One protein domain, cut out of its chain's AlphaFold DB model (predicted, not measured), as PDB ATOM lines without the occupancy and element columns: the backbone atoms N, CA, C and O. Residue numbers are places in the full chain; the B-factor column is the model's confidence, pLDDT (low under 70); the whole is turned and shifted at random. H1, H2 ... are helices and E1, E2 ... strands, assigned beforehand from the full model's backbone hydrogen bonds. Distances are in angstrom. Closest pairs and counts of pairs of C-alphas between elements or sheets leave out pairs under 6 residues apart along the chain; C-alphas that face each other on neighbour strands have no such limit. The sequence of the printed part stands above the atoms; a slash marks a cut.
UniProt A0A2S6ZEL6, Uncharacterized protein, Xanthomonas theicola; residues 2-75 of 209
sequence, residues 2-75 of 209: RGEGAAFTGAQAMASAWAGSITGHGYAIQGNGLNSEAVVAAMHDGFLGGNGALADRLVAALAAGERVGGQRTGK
ATOM      1  N   ARG A   2      97.795 111.504  84.417       69.69
ATOM      2  CA  ARG A   2      98.635 112.437  83.629       69.69
ATOM      3  C   ARG A   2      99.926 111.808  83.072       69.69
ATOM      4  O   ARG A   2     100.687 112.487  82.402       69.69
ATOM      5  N   GLY A   3     100.148 110.510  83.307       73.19
ATOM      6  CA  GLY A   3     101.315 109.785  82.789       73.19
ATOM      7  C   GLY A   3     102.633 110.144  83.480       73.19
ATOM      8  O   GLY A   3     103.689 109.934  82.900       73.19
ATOM      9  N   GLU A   4     102.595 110.705  84.689       84.56
ATOM     10  CA  GLU A   4     103.808 111.023  85.446       84.56
ATOM     11  C   GLU A   4     104.593 109.740  85.752       84.56
ATOM     12  O   GLU A   4     104.037 108.760  86.254       84.56
ATOM     13  N   GLY A   5     105.878 109.733  85.389       86.69
ATOM     14  CA  GLY A   5     106.768 108.616  85.665       86.69
ATOM     15  C   GLY A   5     107.061 108.503  87.156       86.69
ATOM     16  O   GLY A   5     107.389 109.490  87.806       86.69
ATOM     17  N   ALA A   6     106.993 107.287  87.687       91.06
ATOM     18  CA  ALA A   6     107.436 106.966  89.035       91.06
ATOM     19  C   ALA A   6     108.403 105.783  88.982       91.06
ATOM     20  O   ALA A   6     108.269 104.891  88.138       91.06
ATOM     21  N   ALA A   7     109.386 105.776  89.879       93.56
ATOM     22  CA  ALA A   7     110.371 104.715  89.963       93.56
ATOM     23  C   ALA A   7     110.720 104.373  91.407       93.56
ATOM     24  O   ALA A   7     110.699 105.227  92.289       93.56
ATOM     25  N   PHE A   8     111.053 103.105  91.627       94.25
ATOM     26  CA  PHE A   8     111.552 102.598  92.893       94.25
ATOM     27  C   PHE A   8     112.608 101.534  92.603       94.25
ATOM     28  O   PHE A   8     112.370 100.620  91.815       94.25
ATOM     29  N   THR A   9     113.769 101.635  93.249       93.12
ATOM     30  CA  THR A   9     114.836 100.641  93.126       93.12
ATOM     31  C   THR A   9     115.111 100.032  94.494       93.12
ATOM     32  O   THR A   9     115.599 100.699  95.402       93.12
ATOM     33  N   GLY A  10     114.752  98.757  94.659       94.19
ATOM     34  CA  GLY A  10     114.886  98.053  95.933       94.19
ATOM     35  C   GLY A  10     116.339  97.737  96.304       94.19
ATOM     36  O   GLY A  10     117.212  97.647  95.439       94.19
ATOM     37  N   ALA A  11     116.583  97.487  97.591       95.62
ATOM     38  CA  ALA A  11     117.923  97.241  98.135       95.62
ATOM     39  C   ALA A  11     118.678  96.092  97.435       95.62
ATOM     40  O   ALA A  11     119.870  96.209  97.172       95.62
ATOM     41  N   GLN A  12     117.987  95.008  97.065       94.69
ATOM     42  CA  GLN A  12     118.612  93.892  96.342       94.69
ATOM     43  C   GLN A  12     119.072  94.289  94.931       94.69
ATOM     44  O   GLN A  12     120.137  93.864  94.494       94.69
ATOM     45  N   ALA A  13     118.307  95.126  94.223       93.50
ATOM     46  CA  ALA A  13     118.716  95.640  92.919       93.50
ATOM     47  C   ALA A  13     119.918  96.587  93.055       93.50
ATOM     48  O   ALA A  13     120.848  96.507  92.256       93.50
ATOM     49  N   MET A  14     119.939  97.424  94.099       93.06
ATOM     50  CA  MET A  14     121.075  98.303  94.414       93.06
ATOM     51  C   MET A  14     122.365  97.531  94.724       93.06
ATOM     52  O   MET A  14     123.446  98.058  94.503       93.06
ATOM     53  N   ALA A  15     122.263  96.282  95.189       94.00
ATOM     54  CA  ALA A  15     123.414  95.408  95.413       94.00
ATOM     55  C   ALA A  15     123.959  94.748  94.127       94.00
ATOM     56  O   ALA A  15     124.972  94.050  94.179       94.00
ATOM     57  N   SER A  16     123.298  94.927  92.975       93.25
ATOM     58  CA  SER A  16     123.813  94.474  91.675       93.25
ATOM     59  C   SER A  16     124.936  95.388  91.158       93.25
ATOM     60  O   SER A  16     125.211  96.431  91.739       93.25
ATOM     61  N   ALA A  17     125.586  95.014  90.048       92.00
ATOM     62  CA  ALA A  17     126.704  95.783  89.483       92.00
ATOM     63  C   ALA A  17     126.363  97.266  89.235       92.00
ATOM     64  O   ALA A  17     127.179  98.140  89.513       92.00
ATOM     65  N   TRP A  18     125.160  97.530  88.726       97.12
ATOM     66  CA  TRP A  18     124.559  98.855  88.682       97.12
ATOM     67  C   TRP A  18     123.039  98.720  88.589       97.12
ATOM     68  O   TRP A  18     122.524  97.862  87.862       97.12
ATOM     69  N   ALA A  19     122.316  99.591  89.286       97.19
ATOM     70  CA  ALA A  19     120.873  99.728  89.159       97.19
ATOM     71  C   ALA A  19     120.458 101.188  89.348       97.19
ATOM     72  O   ALA A  19     121.122 101.941  90.060       97.19
ATOM     73  N   GLY A  20     119.349 101.582  88.731       96.31
ATOM     74  CA  GLY A  20     118.870 102.957  88.793       96.31
ATOM     75  C   GLY A  20     117.721 103.227  87.835       96.31
ATOM     76  O   GLY A  20     117.207 102.322  87.167       96.31
ATOM     77  N   SER A  21     117.298 104.490  87.789       97.06
ATOM     78  CA  SER A  21     116.166 104.921  86.976       97.06
ATOM     79  C   SER A  21     116.238 106.389  86.576       97.06
ATOM     80  O   SER A  21     116.831 107.196  87.284       97.06
ATOM     81  N   ILE A  22     115.574 106.725  85.471       97.06
ATOM     82  CA  ILE A  22     115.269 108.091  85.046       97.06
ATOM     83  C   ILE A  22     113.760 108.168  84.805       97.06
ATOM     84  O   ILE A  22     113.169 107.283  84.180       97.06
ATOM     85  N   THR A  23     113.119 109.221  85.305       96.19
ATOM     86  CA  THR A  23     111.681 109.464  85.131       96.19
ATOM     87  C   THR A  23     111.446 110.829  84.505       96.19
ATOM     88  O   THR A  23     112.283 111.724  84.612       96.19
ATOM     89  N   GLY A  24     110.304 110.984  83.848       92.44
ATOM     90  CA  GLY A  24     109.862 112.264  83.320       92.44
ATOM     91  C   GLY A  24     108.390 112.233  82.943       92.44
ATOM     92  O   GLY A  24     107.636 111.327  83.316       92.44
ATOM     93  N   HIS A  25     107.955 113.246  82.201       90.94
ATOM     94  CA  HIS A  25     106.562 113.351  81.791       90.94
ATOM     95  C   HIS A  25     106.232 112.288  80.731       90.94
ATOM     96  O   HIS A  25     106.607 112.419  79.566       90.94
ATOM     97  N   GLY A  26     105.481 111.253  81.108       89.94
ATOM     98  CA  GLY A  26     105.066 110.185  80.197       89.94
ATOM     99  C   GLY A  26     106.024 108.997  80.115       89.94
ATOM    100  O   GLY A  26     105.806 108.140  79.259       89.94
ATOM    101  N   TYR A  27     107.071 108.925  80.948       94.44
ATOM    102  CA  TYR A  27     108.019 107.807  80.918       94.44
ATOM    103  C   TYR A  27     108.709 107.533  82.260       94.44
ATOM    104  O   TYR A  27     108.955 108.426  83.071       94.44
ATOM    105  N   ALA A  28     109.084 106.270  82.445       96.56
ATOM    106  CA  ALA A  28     110.012 105.808  83.464       96.56
ATOM    107  C   ALA A  28     110.912 104.740  82.832       96.56
ATOM    108  O   ALA A  28     110.419 103.793  82.222       96.56
ATOM    109  N   ILE A  29     112.225 104.907  82.961       97.38
ATOM    110  CA  ILE A  29     113.242 104.011  82.410       97.38
ATOM    111  C   ILE A  29     114.070 103.516  83.580       97.38
ATOM    112  O   ILE A  29     114.511 104.312  84.404       97.38
ATOM    113  N   GLN A  30     114.236 102.205  83.689       96.56
ATOM    114  CA  GLN A  30     114.847 101.576  84.853       96.56
ATOM    115  C   GLN A  30     115.653 100.359  84.422       96.56
ATOM    116  O   GLN A  30     115.339  99.725  83.414       96.56
ATOM    117  N   GLY A  31     116.645  99.990  85.225       96.12
ATOM    118  CA  GLY A  31     117.344  98.726  85.055       96.12
ATOM    119  C   GLY A  31     118.103  98.306  86.304       96.12
ATOM    120  O   GLY A  31     118.355  99.106  87.205       96.12
ATOM    121  N   ASN A  32     118.440  97.022  86.353       96.94
ATOM    122  CA  ASN A  32     119.266  96.404  87.383       96.94
ATOM    123  C   ASN A  32     120.244  95.424  86.727       96.94
ATOM    124  O   ASN A  32     119.966  94.913  85.642       96.94
ATOM    125  N   GLY A  33     121.400  95.205  87.351       96.50
ATOM    126  CA  GLY A  33     122.469  94.403  86.760       96.50
ATOM    127  C   GLY A  33     123.017  94.988  85.455       96.50
ATOM    128  O   GLY A  33     123.504  94.236  84.611       96.50
ATOM    129  N   LEU A  34     122.920  96.309  85.261       97.38
ATOM    130  CA  LEU A  34     123.439  96.957  84.056       97.38
ATOM    131  C   LEU A  34     124.959  97.084  84.117       97.38
ATOM    132  O   LEU A  34     125.570  97.004  85.184       97.38
ATOM    133  N   ASN A  35     125.570  97.304  82.955       96.44
ATOM    134  CA  ASN A  35     127.002  97.558  82.883       96.44
ATOM    135  C   ASN A  35     127.391  98.901  83.537       96.44
ATOM    136  O   ASN A  35     128.445  98.991  84.163       96.44
ATOM    137  N   SER A  36     126.546  99.931  83.406       97.19
ATOM    138  CA  SER A  36     126.739 101.256  84.010       97.19
ATOM    139  C   SER A  36     125.469 102.119  83.921       97.19
ATOM    140  O   SER A  36     124.498 101.752  83.257       97.19
ATOM    141  N   GLU A  37     125.510 103.308  84.531       97.31
ATOM    142  CA  GLU A  37     124.481 104.355  84.399       97.31
ATOM    143  C   GLU A  37     124.250 104.810  82.958       97.31
ATOM    144  O   GLU A  37     123.122 105.145  82.584       97.31
ATOM    145  N   ALA A  38     125.294 104.756  82.126       98.25
ATOM    146  CA  ALA A  38     125.222 105.171  80.730       98.25
ATOM    147  C   ALA A  38     124.138 104.408  79.955       98.25
ATOM    148  O   ALA A  38     123.580 104.954  79.011       98.25
ATOM    149  N   VAL A  39     123.795 103.183  80.373       98.38
ATOM    150  CA  VAL A  39     122.714 102.394  79.769       98.38
ATOM    151  C   VAL A  39     121.367 103.101  79.919       98.38
ATOM    152  O   VAL A  39     120.685 103.314  78.920       98.38
ATOM    153  N   VAL A  40     120.985 103.516  81.132       98.25
ATOM    154  CA  VAL A  40     119.695 104.198  81.360       98.25
ATOM    155  C   VAL A  40     119.689 105.586  80.721       98.25
ATOM    156  O   VAL A  40     118.673 105.973  80.144       98.25
ATOM    157  N   ALA A  41     120.821 106.299  80.741       98.44
ATOM    158  CA  ALA A  41     120.968 107.576  80.041       98.44
ATOM    159  C   ALA A  41     120.801 107.423  78.515       98.44
ATOM    160  O   ALA A  41     120.027 108.149  77.896       98.44
ATOM    161  N   ALA A  42     121.428 106.416  77.904       98.62
ATOM    162  CA  ALA A  42     121.284 106.155  76.474       98.62
ATOM    163  C   ALA A  42     119.854 105.732  76.106       98.62
ATOM    164  O   ALA A  42     119.330 106.165  75.081       98.62
ATOM    165  N   MET A  43     119.195 104.916  76.936       98.62
ATOM    166  CA  MET A  43     117.781 104.569  76.745       98.62
ATOM    167  C   MET A  43     116.883 105.809  76.799       98.62
ATOM    168  O   MET A  43     115.975 105.941  75.980       98.62
ATOM    169  N   HIS A  44     117.141 106.716  77.742       98.25
ATOM    170  CA  HIS A  44     116.447 107.997  77.855       98.25
ATOM    171  C   HIS A  44     116.583 108.832  76.582       98.25
ATOM    172  O   HIS A  44     115.573 109.228  75.996       98.25
ATOM    173  N   ASP A  45     117.810 109.017  76.107       98.06
ATOM    174  CA  ASP A  45     118.074 109.809  74.908       98.06
ATOM    175  C   ASP A  45     117.492 109.139  73.657       98.06
ATOM    176  O   ASP A  45     116.915 109.806  72.798       98.06
ATOM    177  N   GLY A  46     117.552 107.806  73.580       97.81
ATOM    178  CA  GLY A  46     116.926 107.025  72.513       97.81
ATOM    179  C   GLY A  46     115.400 107.134  72.496       97.81
ATOM    180  O   GLY A  46     114.803 107.179  71.420       97.81
ATOM    181  N   PHE A  47     114.759 107.216  73.665       97.75
ATOM    182  CA  PHE A  47     113.313 107.401  73.770       97.75
ATOM    183  C   PHE A  47     112.883 108.817  73.365       97.75
ATOM    184  O   PHE A  47     111.961 108.967  72.561       97.75
ATOM    185  N   LEU A  48     113.539 109.851  73.909       96.19
ATOM    186  CA  LEU A  48     113.169 111.252  73.673       96.19
ATOM    187  C   LEU A  48     113.591 111.763  72.293       96.19
ATOM    188  O   LEU A  48     112.864 112.550  71.692       96.19
ATOM    189  N   GLY A  49     114.738 111.310  71.785       95.19
ATOM    190  CA  GLY A  49     115.207 111.612  70.431       95.19
ATOM    191  C   GLY A  49     114.563 110.740  69.349       95.19
ATOM    192  O   GLY A  49     114.761 110.984  68.159       95.19
ATOM    193  N   GLY A  50     113.805 109.711  69.740       91.00
ATOM    194  CA  GLY A  50     113.114 108.821  68.818       91.00
ATOM    195  C   GLY A  50     111.947 109.510  68.107       91.00
ATOM    196  O   GLY A  50     111.110 110.163  68.727       91.00
ATOM    197  N   ASN A  51     111.844 109.290  66.797       87.75
ATOM    198  CA  ASN A  51     110.721 109.748  65.978       87.75
ATOM    199  C   ASN A  51     109.688 108.629  65.770       87.75
ATOM    200  O   ASN A  51     109.995 107.446  65.916       87.75
ATOM    201  N   GLY A  52     108.474 109.003  65.364       91.06
ATOM    202  CA  GLY A  52     107.423 108.050  64.994       91.06
ATOM    203  C   GLY A  52     106.494 107.669  66.145       91.06
ATOM    204  O   GLY A  52     106.266 108.449  67.074       91.06
ATOM    205  N   ALA A  53     105.893 106.482  66.049       94.00
ATOM    206  CA  ALA A  53     104.918 106.022  67.026       94.00
ATOM    207  C   ALA A  53     105.596 105.631  68.350       94.00
ATOM    208  O   ALA A  53     106.800 105.386  68.418       94.00
ATOM    209  N   LEU A  54     104.806 105.518  69.424       95.50
ATOM    210  CA  LEU A  54     105.312 105.111  70.740       95.50
ATOM    211  C   LEU A  54     106.123 103.803  70.679       95.50
ATOM    212  O   LEU A  54     107.165 103.713  71.318       95.50
ATOM    213  N   ALA A  55     105.669 102.832  69.883       97.38
ATOM    214  CA  ALA A  55     106.357 101.564  69.659       97.38
ATOM    215  C   ALA A  55     107.792 101.747  69.130       97.38
ATOM    216  O   ALA A  55     108.716 101.130  69.657       97.38
ATOM    217  N   ASP A  56     107.989 102.628  68.144       97.56
ATOM    218  CA  ASP A  56     109.306 102.895  67.556       97.56
ATOM    219  C   ASP A  56     110.256 103.510  68.585       97.56
ATOM    220  O   ASP A  56     111.397 103.072  68.713       97.56
ATOM    221  N   ARG A  57     109.768 104.474  69.376       97.94
ATOM    222  CA  ARG A  57     110.565 105.134  70.424       97.94
ATOM    223  C   ARG A  57     110.969 104.178  71.544       97.94
ATOM    224  O   ARG A  57     112.085 104.262  72.044       97.94
ATOM    225  N   LEU A  58     110.089 103.252  71.927       98.38
ATOM    226  CA  LEU A  58     110.398 102.229  72.931       98.38
ATOM    227  C   LEU A  58     111.488 101.266  72.437       98.38
ATOM    228  O   LEU A  58     112.434 100.983  73.169       98.38
ATOM    229  N   VAL A  59     111.400 100.806  71.185       98.25
ATOM    230  CA  VAL A  59     112.441  99.951  70.592       98.25
ATOM    231  C   VAL A  59     113.751 100.724  70.401       98.25
ATOM    232  O   VAL A  59     114.824 100.180  70.660       98.25
ATOM    233  N   ALA A  60     113.689 102.004  70.022       98.12
ATOM    234  CA  ALA A  60     114.867 102.865  69.910       98.12
ATOM    235  C   ALA A  60     115.590 103.042  71.257       98.12
ATOM    236  O   ALA A  60     116.821 102.998  71.295       98.12
ATOM    237  N   ALA A  61     114.837 103.174  72.354       98.44
ATOM    238  CA  ALA A  61     115.378 103.215  73.709       98.44
ATOM    239  C   ALA A  61     116.147 101.929  74.046       98.44
ATOM    240  O   ALA A  61     117.315 102.000  74.424       98.44
ATOM    241  N   LEU A  62     115.534 100.753  73.839       98.12
ATOM    242  CA  LEU A  62     116.191  99.457  74.062       98.12
ATOM    243  C   LEU A  62     117.489  99.338  73.255       98.12
ATOM    244  O   LEU A  62     118.535  99.003  73.808       98.12
ATOM    245  N   ALA A  63     117.441  99.691  71.968       98.06
ATOM    246  CA  ALA A  63     118.608  99.642  71.094       98.06
ATOM    247  C   ALA A  63     119.724 100.594  71.554       98.06
ATOM    248  O   ALA A  63     120.902 100.287  71.388       98.06
ATOM    249  N   ALA A  64     119.376 101.754  72.117       98.44
ATOM    250  CA  ALA A  64     120.349 102.711  72.633       98.44
ATOM    251  C   ALA A  64     121.035 102.216  73.909       98.44
ATOM    252  O   ALA A  64     122.259 102.293  73.995       98.44
ATOM    253  N   GLY A  65     120.275 101.645  74.845       98.12
ATOM    254  CA  GLY A  65     120.836 101.024  76.047       98.12
ATOM    255  C   GLY A  65     121.755  99.843  75.729       98.12
ATOM    256  O   GLY A  65     122.836  99.718  76.306       98.12
ATOM    257  N   GLU A  66     121.362  99.001  74.774       97.12
ATOM    258  CA  GLU A  66     122.166  97.852  74.354       97.12
ATOM    259  C   GLU A  66     123.511  98.275  73.746       97.12
ATOM    260  O   GLU A  66     124.550  97.716  74.098       97.12
ATOM    261  N   ARG A  67     123.519  99.318  72.904       97.31
ATOM    262  CA  ARG A  67     124.731  99.831  72.238       97.31
ATOM    263  C   ARG A  67     125.825 100.304  73.196       97.31
ATOM    264  O   ARG A  67     126.993 100.282  72.824       97.31
ATOM    265  N   VAL A  68     125.467 100.725  74.408       97.81
ATOM    266  CA  VAL A  68     126.423 101.198  75.427       97.81
ATOM    267  C   VAL A  68     126.741 100.139  76.493       97.81
ATOM    268  O   VAL A  68     127.354 100.443  77.516       97.81
ATOM    269  N   GLY A  69     126.346  98.884  76.252       95.50
ATOM    270  CA  GLY A  69     126.738  97.715  77.044       95.50
ATOM    271  C   GLY A  69     125.578  96.941  77.668       95.50
ATOM    272  O   GLY A  69     125.772  95.793  78.050       95.50
ATOM    273  N   GLY A  70     124.379  97.531  77.753       96.44
ATOM    274  CA  GLY A  70     123.177  96.852  78.238       96.44
ATOM    275  C   GLY A  70     123.329  96.169  79.607       96.44
ATOM    276  O   GLY A  70     123.961  96.686  80.536       96.44
ATOM    277  N   GLN A  71     122.704  94.998  79.741       95.69
ATOM    278  CA  GLN A  71     122.810  94.153  80.928       95.69
ATOM    279  C   GLN A  71     124.179  93.465  80.985       95.69
ATOM    280  O   GLN A  71     124.643  92.883  80.006       95.69
ATOM    281  N   ARG A  72     124.807  93.459  82.166       95.19
ATOM    282  CA  ARG A  72     126.170  92.941  82.368       95.19
ATOM    283  C   ARG A  72     126.323  91.459  82.014       95.19
ATOM    284  O   ARG A  72     127.387  91.038  81.579       95.19
ATOM    285  N   THR A  73     125.278  90.664  82.225       94.19
ATOM    286  CA  THR A  73     125.267  89.219  81.935       94.19
ATOM    287  C   THR A  73     124.939  88.901  80.475       94.19
ATOM    288  O   THR A  73     124.782  87.733  80.132       94.19
ATOM    289  N   GLY A  74     124.814  89.920  79.623       93.06
ATOM    290  CA  GLY A  74     124.361  89.776  78.249       93.06
ATOM    291  C   GLY A  74     122.841  89.833  78.114       93.06
ATOM    292  O   GLY A  74     122.105  90.098  79.068       93.06
ATOM    293  N   LYS A  75     122.395  89.600  76.884       94.25
ATOM    294  CA  LYS A  75     121.010  89.704  76.420       94.25
ATOM    295  C   LYS A  75     120.518  88.335  75.955       94.25
ATOM    296  O   LYS A  75     121.304  87.523  75.479       94.25
TER     297      LYS A  75
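Overview. This is residues 2 to 75 of the 209 residues of an uncharacterized protein of Xanthomonas theicola (UniProt A0A2S6ZEL6). A two-stranded hairpin, E1 and E2, packs on H2, and H3 folds back along H2 on the side away from the strands. Residues 2 to 10 run extended beside the hairpin to H1, a short turn at its end. The 74 printed residues run H1, E1, E2, H2, H3; the sheet is antiparallel and the class mixed, helices and strands. The whole is compact, radius of gyration of the C-alphas 12.2 A, spanning 36 by 28 by 15 A.

Along the chain. H1 is residues 11 to 14, from C-alpha 11 at (117.923, 97.241, 98.135). E1 is 19 to 24, 17.7 A; E2 27 to 32, 17.3 A; H2 38 to 48, 15.2 A; H3 54 to 67, 20.2 A, ending at (124.731, 99.831, 72.238).

Arrangement. In the hairpin E1 and E2, N 22 and O 29 are 2.8 A apart, within hydrogen-bond range. The closest C-alphas of E2 and H2, Gln 30 and Val 40, are 6.5 A apart. H2 and H3, a helical hairpin, touch at Met 43 and Ala 61, their closest C-alphas, 4.1 A, at a shallow tilt of 25 degrees, opposite ways. In H2 and H3 every O i to N i+4 pair is within hydrogen-bond range; H1 is too short for one. H3 is apart from E1 and E2.

Size, cuts and confidence. The printed part has no cut and no long link between named elements. Only residue 2 has pLDDT under 70.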